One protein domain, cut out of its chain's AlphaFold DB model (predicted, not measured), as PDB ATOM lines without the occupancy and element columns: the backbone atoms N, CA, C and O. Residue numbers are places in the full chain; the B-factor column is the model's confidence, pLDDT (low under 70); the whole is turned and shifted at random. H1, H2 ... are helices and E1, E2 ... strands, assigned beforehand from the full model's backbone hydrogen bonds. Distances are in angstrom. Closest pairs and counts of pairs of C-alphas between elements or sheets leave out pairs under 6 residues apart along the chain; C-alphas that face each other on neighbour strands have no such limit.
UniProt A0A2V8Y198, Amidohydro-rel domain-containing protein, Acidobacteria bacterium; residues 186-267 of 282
ATOM      1  N   PHE A 186      -7.201 -29.579  89.880       95.81
ATOM      2  CA  PHE A 186      -7.510 -30.382  91.050       95.81
ATOM      3  C   PHE A 186      -6.898 -29.749  92.297       95.81
ATOM      4  O   PHE A 186      -5.906 -29.023  92.232       95.81
ATOM      5  N   VAL A 187      -7.528 -29.993  93.441       95.31
ATOM      6  CA  VAL A 187      -7.086 -29.509  94.750       95.31
ATOM      7  C   VAL A 187      -6.718 -30.712  95.593       95.31
ATOM      8  O   VAL A 187      -7.543 -31.609  95.772       95.31
ATOM      9  N   LEU A 188      -5.504 -30.705  96.136       93.81
ATOM     10  CA  LEU A 188      -5.032 -31.719  97.071       93.81
ATOM     11  C   LEU A 188      -4.964 -31.179  98.496       93.81
ATOM     12  O   LEU A 188      -4.673 -30.003  98.720       93.81
ATOM     13  N   MET A 189      -5.174 -32.069  99.458       90.25
ATOM     14  CA  MET A 189      -4.769 -31.859 100.843       90.25
ATOM     15  C   MET A 189      -3.312 -32.298 101.028       90.25
ATOM     16  O   MET A 189      -2.936 -33.378 100.591       90.25
ATOM     17  N   GLY A 190      -2.494 -31.482 101.698       87.62
ATOM     18  CA  GLY A 190      -1.119 -31.854 102.033       87.62
ATOM     19  C   GLY A 190      -0.252 -30.687 102.502       87.62
ATOM     20  O   GLY A 190      -0.762 -29.624 102.869       87.62
ATOM     21  N   GLU A 191       1.065 -30.891 102.512       85.62
ATOM     22  CA  GLU A 191       2.033 -29.924 103.028       85.62
ATOM     23  C   GLU A 191       2.411 -28.878 101.974       85.62
ATOM     24  O   GLU A 191       3.166 -29.131 101.034       85.62
ATOM     25  N   GLY A 192       1.945 -27.642 102.164       84.56
ATOM     26  CA  GLY A 192       2.195 -26.551 101.212       84.56
ATOM     27  C   GLY A 192       3.665 -26.133 101.062       84.56
ATOM     28  O   GLY A 192       4.000 -25.464 100.088       84.56
ATOM     29  N   ALA A 193       4.548 -26.514 101.993       90.06
ATOM     30  CA  ALA A 193       5.974 -26.186 101.923       90.06
ATOM     31  C   ALA A 193       6.729 -27.004 100.858       90.06
ATOM     32  O   ALA A 193       7.752 -26.546 100.352       90.06
ATOM     33  N   GLN A 194       6.227 -28.194 100.510       89.81
ATOM     34  CA  GLN A 194       6.810 -29.087  99.503       89.81
ATOM     35  C   GLN A 194       5.703 -29.576  98.554       89.81
ATOM     36  O   GLN A 194       5.290 -30.738  98.610       89.81
ATOM     37  N   PRO A 195       5.177 -28.691  97.687       92.06
ATOM     38  CA  PRO A 195       3.979 -28.986  96.905       92.06
ATOM     39  C   PRO A 195       4.191 -30.125  95.903       92.06
ATOM     40  O   PRO A 195       3.308 -30.959  95.744       92.06
ATOM     41  N   TYR A 196       5.361 -30.208  95.262       93.62
ATOM     42  CA  TYR A 196       5.651 -31.277  94.301       93.62
ATOM     43  C   TYR A 196       5.850 -32.634  94.974       93.62
ATOM     44  O   TYR A 196       5.332 -33.627  94.482       93.62
ATOM     45  N   THR A 197       6.495 -32.675  96.138       91.56
ATOM     46  CA  THR A 197       6.592 -33.903  96.938       91.56
ATOM     47  C   THR A 197       5.220 -34.344  97.435       91.56
ATOM     48  O   THR A 197       4.863 -35.512  97.313       91.56
ATOM     49  N   THR A 198       4.384 -33.404  97.888       92.75
ATOM     50  CA  THR A 198       2.976 -33.690  98.197       92.75
ATOM     51  C   THR A 198       2.248 -34.283  96.985       92.75
ATOM     52  O   THR A 198       1.565 -35.288  97.131       92.75
ATOM     53  N   LEU A 199       2.422 -33.714  95.785       92.06
ATOM     54  CA  LEU A 199       1.817 -34.209  94.540       92.06
ATOM     55  C   LEU A 199       2.295 -35.620  94.165       92.06
ATOM     56  O   LEU A 199       1.471 -36.477  93.856       92.06
ATOM     57  N   ALA A 200       3.606 -35.870  94.207       89.00
ATOM     58  CA  ALA A 200       4.199 -37.153  93.829       89.00
ATOM     59  C   ALA A 200       3.803 -38.294  94.779       89.00
ATOM     60  O   ALA A 200       3.750 -39.454  94.373       89.00
ATOM     61  N   HIS A 201       3.492 -37.970  96.036       88.44
ATOM     62  CA  HIS A 201       3.097 -38.945  97.052       88.44
ATOM     63  C   HIS A 201       1.598 -38.949  97.375       88.44
ATOM     64  O   HIS A 201       1.173 -39.759  98.203       88.44
ATOM     65  N   ALA A 202       0.806 -38.106  96.709       92.00
ATOM     66  CA  ALA A 202      -0.629 -38.004  96.924       92.00
ATOM     67  C   ALA A 202      -1.347 -39.332  96.671       92.00
ATOM     68  O   ALA A 202      -0.894 -40.194  95.906       92.00
ATOM     69  N   LYS A 203      -2.498 -39.488  97.315       90.75
ATOM     70  CA  LYS A 203      -3.411 -40.603  97.097       90.75
ATOM     71  C   LYS A 203      -4.781 -40.097  96.636       90.75
ATOM     72  O   LYS A 203      -5.093 -38.920  96.821       90.75
ATOM     73  N   PRO A 204      -5.622 -40.966  96.058       89.31
ATOM     74  CA  PRO A 204      -6.978 -40.607  95.637       89.31
ATOM     75  C   PRO A 204      -7.803 -39.944  96.742       89.31
ATOM     76  O   PRO A 204      -8.518 -38.975  96.489       89.31
ATOM     77  N   GLU A 205      -7.659 -40.401  97.988       89.25
ATOM     78  CA  GLU A 205      -8.344 -39.804  99.129       89.25
ATOM     79  C   GLU A 205      -7.866 -38.381  99.469       89.25
ATOM     80  O   GLU A 205      -8.564 -37.660 100.181       89.25
ATOM     81  N   ASP A 206      -6.705 -37.946  98.986       92.31
ATOM     82  CA  ASP A 206      -6.183 -36.590  99.199       92.31
ATOM     83  C   ASP A 206      -6.733 -35.585  98.179       92.31
ATOM     84  O   ASP A 206      -6.537 -34.378  98.336       92.31
ATOM     85  N   VAL A 207      -7.462 -36.054  97.161       94.50
ATOM     86  CA  VAL A 207      -8.137 -35.206  96.178       94.50
ATOM     87  C   VAL A 207      -9.410 -34.628  96.781       94.50
ATOM     88  O   VAL A 207     -10.359 -35.333  97.107       94.50
ATOM     89  N   HIS A 208      -9.451 -33.307  96.899       95.62
ATOM     90  CA  HIS A 208     -10.546 -32.575  97.525       95.62
ATOM     91  C   HIS A 208     -11.486 -31.901  96.529       95.62
ATOM     92  O   HIS A 208     -12.621 -31.584  96.895       95.62
ATOM     93  N   LEU A 209     -11.027 -31.662  95.303       97.56
ATOM     94  CA  LEU A 209     -11.810 -31.065  94.229       97.56
ATOM     95  C   LEU A 209     -11.151 -31.380  92.885       97.56
ATOM     96  O   LEU A 209      -9.928 -31.341  92.793       97.56
ATOM     97  N   VAL A 210     -11.954 -31.639  91.864       97.56
ATOM     98  CA  VAL A 210     -11.564 -31.773  90.461       97.56
ATOM     99  C   VAL A 210     -12.528 -30.929  89.640       97.56
ATOM    100  O   VAL A 210     -13.747 -31.076  89.768       97.56
ATOM    101  N   LEU A 211     -11.983 -30.050  88.806       97.88
ATOM    102  CA  LEU A 211     -12.712 -29.284  87.809       97.88
ATOM    103  C   LEU A 211     -12.226 -29.673  86.419       97.88
ATOM    104  O   LEU A 211     -11.028 -29.850  86.211       97.88
ATOM    105  N   VAL A 212     -13.162 -29.743  85.478       97.00
ATOM    106  CA  VAL A 212     -12.884 -29.904  84.048       97.00
ATOM    107  C   VAL A 212     -13.602 -28.779  83.316       97.00
ATOM    108  O   VAL A 212     -14.813 -28.618  83.458       97.00
ATOM    109  N   GLY A 213     -12.862 -27.933  82.605       96.31
ATOM    110  CA  GLY A 213     -13.391 -26.737  81.952       96.31
ATOM    111  C   GLY A 213     -14.073 -25.765  82.921       96.31
ATOM    112  O   GLY A 213     -14.988 -25.047  82.526       96.31
ATOM    113  N   GLY A 214     -13.680 -25.764  84.200       95.75
ATOM    114  CA  GLY A 214     -14.325 -24.974  85.256       95.75
ATOM    115  C   GLY A 214     -15.618 -25.579  85.815       95.75
ATOM    116  O   GLY A 214     -16.210 -25.004  86.727       95.75
ATOM    117  N   VAL A 215     -16.048 -26.742  85.322       96.69
ATOM    118  CA  VAL A 215     -17.178 -27.490  85.880       96.69
ATOM    119  C   VAL A 215     -16.668 -28.354  87.036       96.69
ATOM    120  O   VAL A 215     -15.778 -29.173  86.812       96.69
ATOM    121  N   PRO A 216     -17.201 -28.216  88.266       97.19
ATOM    122  CA  PRO A 216     -16.822 -29.080  89.381       97.19
ATOM    123  C   PRO A 216     -17.343 -30.493  89.114       97.19
ATOM    124  O   PRO A 216     -18.548 -30.689  88.988       97.19
ATOM    125  N   ILE A 217     -16.451 -31.474  89.008       96.75
ATOM    126  CA  ILE A 217     -16.811 -32.862  88.693       96.75
ATOM    127  C   ILE A 217     -16.909 -33.691  89.966       96.75
ATOM    128  O   ILE A 217     -17.910 -34.361  90.201       96.75
ATOM    129  N   TYR A 218     -15.878 -33.627  90.801       96.25
ATOM    130  CA  TYR A 218     -15.711 -34.482  91.970       96.25
ATOM    131  C   TYR A 218     -15.057 -33.689  93.095       96.25
ATOM    132  O   TYR A 218     -14.202 -32.846  92.838       96.25
ATOM    133  N   GLY A 219     -15.410 -33.961  94.346       96.69
ATOM    134  CA  GLY A 219     -14.722 -33.357  95.478       96.69
ATOM    135  C   GLY A 219     -15.365 -33.655  96.820       96.69
ATOM    136  O   GLY A 219     -16.350 -34.377  96.919       96.69
ATOM    137  N   SER A 220     -14.802 -33.077  97.876       95.88
ATOM    138  CA  SER A 220     -15.387 -33.138  99.218       95.88
ATOM    139  C   SER A 220     -16.756 -32.450  99.253       95.88
ATOM    140  O   SER A 220     -16.948 -31.427  98.590       95.88
ATOM    141  N   GLU A 221     -17.672 -32.943 100.094       93.94
ATOM    142  CA  GLU A 221     -19.019 -32.362 100.268       93.94
ATOM    143  C   GLU A 221     -18.961 -30.844 100.518       93.94
ATOM    144  O   GLU A 221     -19.719 -30.067  99.938       93.94
ATOM    145  N   LYS A 222     -17.994 -30.400 101.335       93.38
ATOM    146  CA  LYS A 222     -17.790 -28.986 101.670       93.38
ATOM    147  C   LYS A 222     -17.455 -28.130 100.446       93.38
ATOM    148  O   LYS A 222     -18.017 -27.046 100.305       93.38
ATOM    149  N   LEU A 223     -16.506 -28.562  99.611       95.00
ATOM    150  CA  LEU A 223     -16.090 -27.777  98.444       95.00
ATOM    151  C   LEU A 223     -17.134 -27.847  97.334       95.00
ATOM    152  O   LEU A 223     -17.456 -26.817  96.753       95.00
ATOM    153  N   MET A 224     -17.716 -29.023  97.096       96.38
ATOM    154  CA  MET A 224     -18.770 -29.198  96.094       96.38
ATOM    155  C   MET A 224     -20.018 -28.370  96.432       96.38
ATOM    156  O   MET A 224     -20.584 -27.727  95.548       96.38
ATOM    157  N   GLY A 225     -20.387 -28.277  97.715       94.12
ATOM    158  CA  GLY A 225     -21.506 -27.449  98.173       94.12
ATOM    159  C   GLY A 225     -21.358 -25.952  97.862       94.12
ATOM    160  O   GLY A 225     -22.365 -25.263  97.706       94.12
ATOM    161  N   ALA A 226     -20.131 -25.443  97.702       95.00
ATOM    162  CA  ALA A 226     -19.896 -24.046  97.331       95.00
ATOM    163  C   ALA A 226     -20.312 -23.728  95.881       95.00
ATOM    164  O   ALA A 226     -20.614 -22.575  95.576       95.00
ATOM    165  N   PHE A 227     -20.362 -24.736  95.006       95.38
ATOM    166  CA  PHE A 227     -20.739 -24.574  93.601       95.38
ATOM    167  C   PHE A 227     -22.249 -24.657  93.348       95.38
ATOM    168  O   PHE A 227     -22.683 -24.351  92.243       95.38
ATOM    169  N   GLN A 228     -23.050 -25.049  94.348       92.00
ATOM    170  CA  GLN A 228     -24.517 -25.157  94.240       92.00
ATOM    171  C   GLN A 228     -24.994 -26.065  93.087       92.00
ATOM    172  O   GLN A 228     -26.066 -25.853  92.523       92.00
ATOM    173  N   VAL A 229     -24.200 -27.080  92.740       93.12
ATOM    174  CA  VAL A 229     -24.542 -28.099  91.735       93.12
ATOM    175  C   VAL A 229     -25.269 -29.275  92.379       93.12
ATOM    176  O   VAL A 229     -25.128 -29.518  93.582       93.12
ATOM    177  N   LYS A 230     -26.030 -30.037  91.589       93.44
ATOM    178  CA  LYS A 230     -26.623 -31.279  92.079       93.44
ATOM    179  C   LYS A 230     -25.535 -32.339  92.238       93.44
ATOM    180  O   LYS A 230     -24.810 -32.638  91.293       93.44
ATOM    181  N   THR A 231     -25.447 -32.938  93.421       95.56
ATOM    182  CA  THR A 231     -24.428 -33.950  93.716       95.56
ATOM    183  C   THR A 231     -25.012 -35.293  94.131       95.56
ATOM    184  O   THR A 231     -26.011 -35.349  94.851       95.56
ATOM    185  N   GLU A 232     -24.315 -36.363  93.770       95.25
ATOM    186  CA  GLU A 232     -24.478 -37.707  94.318       95.25
ATOM    187  C   GLU A 232     -23.370 -38.011  95.336       95.25
ATOM    188  O   GLU A 232     -22.207 -37.672  95.092       95.25
ATOM    189  N   PRO A 233     -23.699 -38.640  96.480       94.69
ATOM    190  CA  PRO A 233     -22.698 -39.027  97.463       94.69
ATOM    191  C   PRO A 233     -21.854 -40.199  96.951       94.69
ATOM    192  O   PRO A 233     -22.372 -41.146  96.360       94.69
ATOM    193  N   LEU A 234     -20.561 -40.154  97.250       92.25
ATOM    194  CA  LEU A 234     -19.595 -41.224  97.022       92.25
ATOM    195  C   LEU A 234     -18.796 -41.487  98.299       92.25
ATOM    196  O   LEU A 234     -18.667 -40.615  99.161       92.25
ATOM    197  N   GLU A 235     -18.206 -42.673  98.393       90.31
ATOM    198  CA  GLU A 235     -17.215 -42.987  99.417       90.31
ATOM    199  C   GLU A 235     -15.946 -43.504  98.743       90.31
ATOM    200  O   GLU A 235     -15.989 -44.501  98.025       90.31
ATOM    201  N   ILE A 236     -14.824 -42.816  98.967       90.62
ATOM    202  CA  ILE A 236     -13.505 -43.187  98.446       90.62
ATOM    203  C   ILE A 236     -12.573 -43.356  99.638       90.62
ATOM    204  O   ILE A 236     -12.328 -42.409 100.385       90.62
ATOM    205  N   CYS A 237     -12.101 -44.582  99.857       88.69
ATOM    206  CA  CYS A 237     -11.207 -44.933 100.966       88.69
ATOM    207  C   CYS A 237     -11.700 -44.453 102.343       88.69
ATOM    208  O   CYS A 237     -10.930 -43.935 103.150       88.69
ATOM    209  N   GLY A 238     -13.004 -44.595 102.607       88.75
ATOM    210  CA  GLY A 238     -13.639 -44.166 103.857       88.75
ATOM    211  C   GLY A 238     -13.893 -42.657 103.972       88.75
ATOM    212  O   GLY A 238     -14.437 -42.206 104.982       88.75
ATOM    213  N   LYS A 239     -13.524 -41.854 102.965       90.94
ATOM    214  CA  LYS A 239     -13.852 -40.425 102.905       90.94
ATOM    215  C   LYS A 239     -15.147 -40.208 102.129       90.94
ATOM    216  O   LYS A 239     -15.332 -40.756 101.044       90.94
ATOM    217  N   LYS A 240     -16.025 -39.368 102.683       94.00
ATOM    218  CA  LYS A 240     -17.260 -38.929 102.024       94.00
ATOM    219  C   LYS A 240     -16.952 -37.887 100.962       94.00
ATOM    220  O   LYS A 240     -16.413 -36.822 101.264       94.00
ATOM    221  N   MET A 241     -17.343 -38.204  99.742       95.31
ATOM    222  CA  MET A 241     -17.095 -37.416  98.549       95.31
ATOM    223  C   MET A 241     -18.412 -37.143  97.829       95.31
ATOM    224  O   MET A 241     -19.468 -37.684  98.159       95.31
ATOM    225  N   SER A 242     -18.367 -36.255  96.852       96.31
ATOM    226  CA  SER A 242     -19.514 -35.832  96.067       96.31
ATOM    227  C   SER A 242     -19.128 -35.784  94.602       96.31
ATOM    228  O   SER A 242     -18.077 -35.252  94.245       96.31
ATOM    229  N   LEU A 243     -20.000 -36.326  93.763       96.31
ATOM    230  CA  LEU A 243     -19.894 -36.287  92.313       96.31
ATOM    231  C   LEU A 243     -20.993 -35.383  91.766       96.31
ATOM    232  O   LEU A 243     -22.139 -35.496  92.190       96.31
ATOM    233  N   ASN A 244     -20.663 -34.489  90.843       95.88
ATOM    234  CA  ASN A 244     -21.643 -33.629  90.196       95.88
ATOM    235  C   ASN A 244     -22.473 -34.431  89.186       95.88
ATOM    236  O   ASN A 244     -21.981 -34.784  88.115       95.88
ATOM    237  N   SER A 245     -23.739 -34.681  89.511       91.31
ATOM    238  CA  SER A 245     -24.660 -35.426  88.650       91.31
ATOM    239  C   SER A 245     -24.983 -34.687  87.356       91.31
ATOM    240  O   SER A 245     -25.244 -35.330  86.343       91.31
ATOM    241  N   ASP A 246     -24.960 -33.351  87.372       89.50
ATOM    242  CA  ASP A 246     -25.273 -32.532  86.196       89.50
ATOM    243  C   ASP A 246     -24.131 -32.555  85.166       89.50
ATOM    244  O   ASP A 246     -24.340 -32.237  83.996       89.50
ATOM    245  N   ALA A 247     -22.925 -32.956  85.583       90.81
ATOM    246  CA  ALA A 247     -21.767 -33.098  84.705       90.81
ATOM    247  C   ALA A 247     -21.691 -34.467  84.002       90.81
ATOM    248  O   ALA A 247     -20.884 -34.642  83.088       90.81
ATOM    249  N   LEU A 248     -22.508 -35.447  84.405       86.69
ATOM    250  CA  LEU A 248     -22.476 -36.797  83.842       86.69
ATOM    251  C   LEU A 248     -23.351 -36.892  82.589       86.69
ATOM    252  O   LEU A 248     -24.573 -36.770  82.637       86.69
ATOM    253  N   THR A 249     -22.734 -37.187  81.448       87.19
ATOM    254  CA  THR A 249     -23.430 -37.267  80.150       87.19
ATOM    255  C   THR A 249     -24.254 -38.546  79.972       87.19
ATOM    256  O   THR A 249     -25.160 -38.583  79.142       87.19
ATOM    257  N   ALA A 250     -23.974 -39.587  80.760       87.75
ATOM    258  CA  ALA A 250     -24.637 -40.891  80.695       87.75
ATOM    259  C   ALA A 250     -25.733 -41.080  81.767       87.75
ATOM    260  O   ALA A 250     -26.181 -42.206  82.008       87.75
ATOM    261  N   GLY A 251     -26.174 -40.002  82.418       87.88
ATOM    262  CA  GLY A 251     -27.101 -40.047  83.552       87.88
ATOM    263  C   GLY A 251     -26.388 -40.155  84.901       87.88
ATOM    264  O   GLY A 251     -25.163 -40.086  84.969       87.88
ATOM    265  N   SER A 252     -27.171 -40.302  85.973       90.38
ATOM    266  CA  SER A 252     -26.654 -40.317  87.347       90.38
ATOM    267  C   SER A 252     -25.670 -41.467  87.578       90.38
ATOM    268  O   SER A 252     -25.743 -42.511  86.919       90.38
ATOM    269  N   PHE A 253     -24.753 -41.302  88.526       91.38
ATOM    270  CA  PHE A 253     -23.803 -42.357  88.873       91.38
ATOM    271  C   PHE A 253     -24.511 -43.614  89.387       91.38
ATOM    272  O   PHE A 253     -24.103 -44.731  89.051       91.38
ATOM    273  N   ALA A 254     -25.600 -43.450  90.139       90.19
ATOM    274  CA  ALA A 254     -26.451 -44.549  90.575       90.19
ATOM    275  C   ALA A 254     -27.042 -45.324  89.384       90.19
ATOM    276  O   ALA A 254     -26.975 -46.556  89.364       90.19
ATOM    277  N   ASP A 255     -27.555 -44.620  88.369       92.12
ATOM    278  CA  ASP A 255     -28.126 -45.251  87.175       92.12
ATOM    279  C   ASP A 255     -27.054 -45.969  86.348       92.12
ATOM    280  O   ASP A 255     -27.260 -47.101  85.907       92.12
ATOM    281  N   VAL A 256     -25.894 -45.331  86.147       92.50
ATOM    282  CA  VAL A 256     -24.746 -45.933  85.447       92.50
ATOM    283  C   VAL A 256     -24.290 -47.198  86.176       92.50
ATOM    284  O   VAL A 256     -24.164 -48.254  85.556       92.50
ATOM    285  N   SER A 257     -24.116 -47.122  87.496       92.50
ATOM    286  CA  SER A 257     -23.700 -48.254  88.327       92.50
ATOM    287  C   SER A 257     -24.707 -49.401  88.293       92.50
ATOM    288  O   SER A 257     -24.311 -50.564  88.246       92.50
ATOM    289  N   ALA A 258     -26.007 -49.098  88.310       93.94
ATOM    290  CA  ALA A 258     -27.055 -50.109  88.232       93.94
ATOM    291  C   ALA A 258     -27.039 -50.845  86.885       93.94
ATOM    292  O   ALA A 258     -27.124 -52.074  86.867       93.94
ATOM    293  N   ARG A 259     -26.874 -50.114  85.772       95.00
ATOM    294  CA  ARG A 259     -26.750 -50.714  84.433       95.00
ATOM    295  C   ARG A 259     -25.517 -51.607  84.327       95.00
ATOM    296  O   ARG A 259     -25.652 -52.765  83.955       95.00
ATOM    297  N   LEU A 260     -24.351 -51.116  84.756       94.69
ATOM    298  CA  LEU A 260     -23.112 -51.902  84.733       94.69
ATOM    299  C   LEU A 260     -23.223 -53.182  85.569       94.69
ATOM    300  O   LEU A 260     -22.815 -54.246  85.119       94.69
ATOM    301  N   LYS A 261     -23.811 -53.111  86.771       95.31
ATOM    302  CA  LYS A 261     -24.035 -54.300  87.611       95.31
ATOM    303  C   LYS A 261     -24.959 -55.316  86.942       95.31
ATOM    304  O   LYS A 261     -24.693 -56.513  87.022       95.31
ATOM    305  N   ALA A 262     -26.029 -54.854  86.295       95.31
ATOM    306  CA  ALA A 262     -26.939 -55.733  85.569       95.31
ATOM    307  C   ALA A 262     -26.217 -56.444  84.414       95.31
ATOM    308  O   ALA A 262     -26.293 -57.669  84.319       95.31
ATOM    309  N   ASP A 263     -25.455 -55.705  83.608       95.44
ATOM    310  CA  ASP A 263     -24.724 -56.257  82.464       95.44
ATOM    311  C   ASP A 263     -23.630 -57.245  82.908       95.44
ATOM    312  O   ASP A 263     -23.548 -58.357  82.383       95.44
ATOM    313  N   LEU A 264     -22.837 -56.898  83.930       95.75
ATOM    314  CA  LEU A 264     -21.768 -57.757  84.459       95.75
ATOM    315  C   LEU A 264     -22.299 -59.044  85.101       95.75
ATOM    316  O   LEU A 264     -21.660 -60.093  84.989       95.75
ATOM    317  N   SER A 265     -23.493 -59.006  85.705       93.25
ATOM    318  CA  SER A 265     -24.106 -60.201  86.298       93.25
ATOM    319  C   SER A 265     -24.355 -61.310  85.266       93.25
ATOM    320  O   SER A 265     -24.224 -62.491  85.591       93.25
ATOM    321  N   GLY A 266     -24.611 -60.945  84.001       93.06
ATOM    322  CA  GLY A 266     -24.734 -61.893  82.889       93.06
ATOM    323  C   GLY A 266     -23.445 -62.671  82.603       93.06
ATOM    324  O   GLY A 266     -23.499 -63.773  82.060       93.06
ATOM    325  N   TYR A 267     -22.300 -62.135  83.027       95.19
ATOM    326  CA  TYR A 267     -20.976 -62.741  82.904       95.19
ATOM    327  C   TYR A 267     -20.454 -63.336  84.219       95.19
ATOM    328  O   TYR A 267     -19.304 -63.760  84.267       95.19
TER     329      TYR A 267
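What this domain is: This is residues 186 to 267 of the 282 residues of the protein "Amidohydro-rel domain-containing protein" of Acidobacteria bacterium (UniProt A0A2V8Y198). A small, strongly twisted sheet of five strands makes the body, with the short helix H2 packed over one face, and the longest helix, H3, reaching away past the E4 end of the sheet, where residues 257 to 267 stick out. Beyond the E1 end, a loop and the start of H1, residues 192 to 197, stick out too. The printed part has 82 residues, with three named helices and five named strands in the order E1 H1 E2 E3 H2 E4 E5 H3; the sheet's order is E1 - E2 - E3 - E5 - E4, all antiparallel, and the class is mixed, helices and strands. The whole is loose, with a radius of gyration of the C-alphas of 15.0 A, and elongated, spanning 50 by 32 by 22 A.

How they stand to each other: In the sheet, E2, residues 207 to 212, and E3, residues 215 to 220, form a hairpin, with N 210 and O 218 2.7 A apart. E1, residues 186 to 188, is an edge strand beside E2, with N 187 and O 209 at 2.8 A. E5, residues 239 to 244, is the antiparallel neighbour of E3, with N 242 and O 219 at 2.8 A. E4, residues 231 to 236, is the other edge strand and forms a hairpin with E5, with N 234 and O 241 at 2.8 A and 145 degrees between their directions. H2, residues 221 to 225, is on the sheet at a height of 7.2 A, only just over E3, on which 3 of its 5 C-alphas fall; the closest C-alphas of H2 and E5 are those of Glu 221 and Ser 242, 5.5 A. E3, H2 and E4 form a split strand-helix-strand unit, two strands running the same way with E5 between them, and its crossover is right-handed. H3, residues 253 to 265, only grazes the sheet, with residues 253 to 254; the C-alphas of Glu 232 and Phe 253, the closest of E4 and H3, are 7.2 A apart. H1, residues 195 to 201, is not on the sheet. Every O i to N i+4 pair is within hydrogen-bond range in H1, H2 and H3.

Where its parts are: E1 begins at C-alpha 186, (-7.510, -30.382, 91.050), and is 6.6 A long. H1 measures 10.0 A, E2 14.1 A, E3 14.6 A, H2 5.9 A, E4 15.1 A and E5 16.4 A. H3 measures 18.0 A and ends at C-alpha 265, (-24.106, -60.201, 86.298).

The domain as a whole: The C-alphas farthest apart are those of Ala 193 and Gly 266, 50.8 A. Without the stretches that stand free, the body spans 35 by 24 by 19 A. The printed part has no cut and no long link. Mean pLDDT of the printed part is 92.9, and no printed residue is under 70.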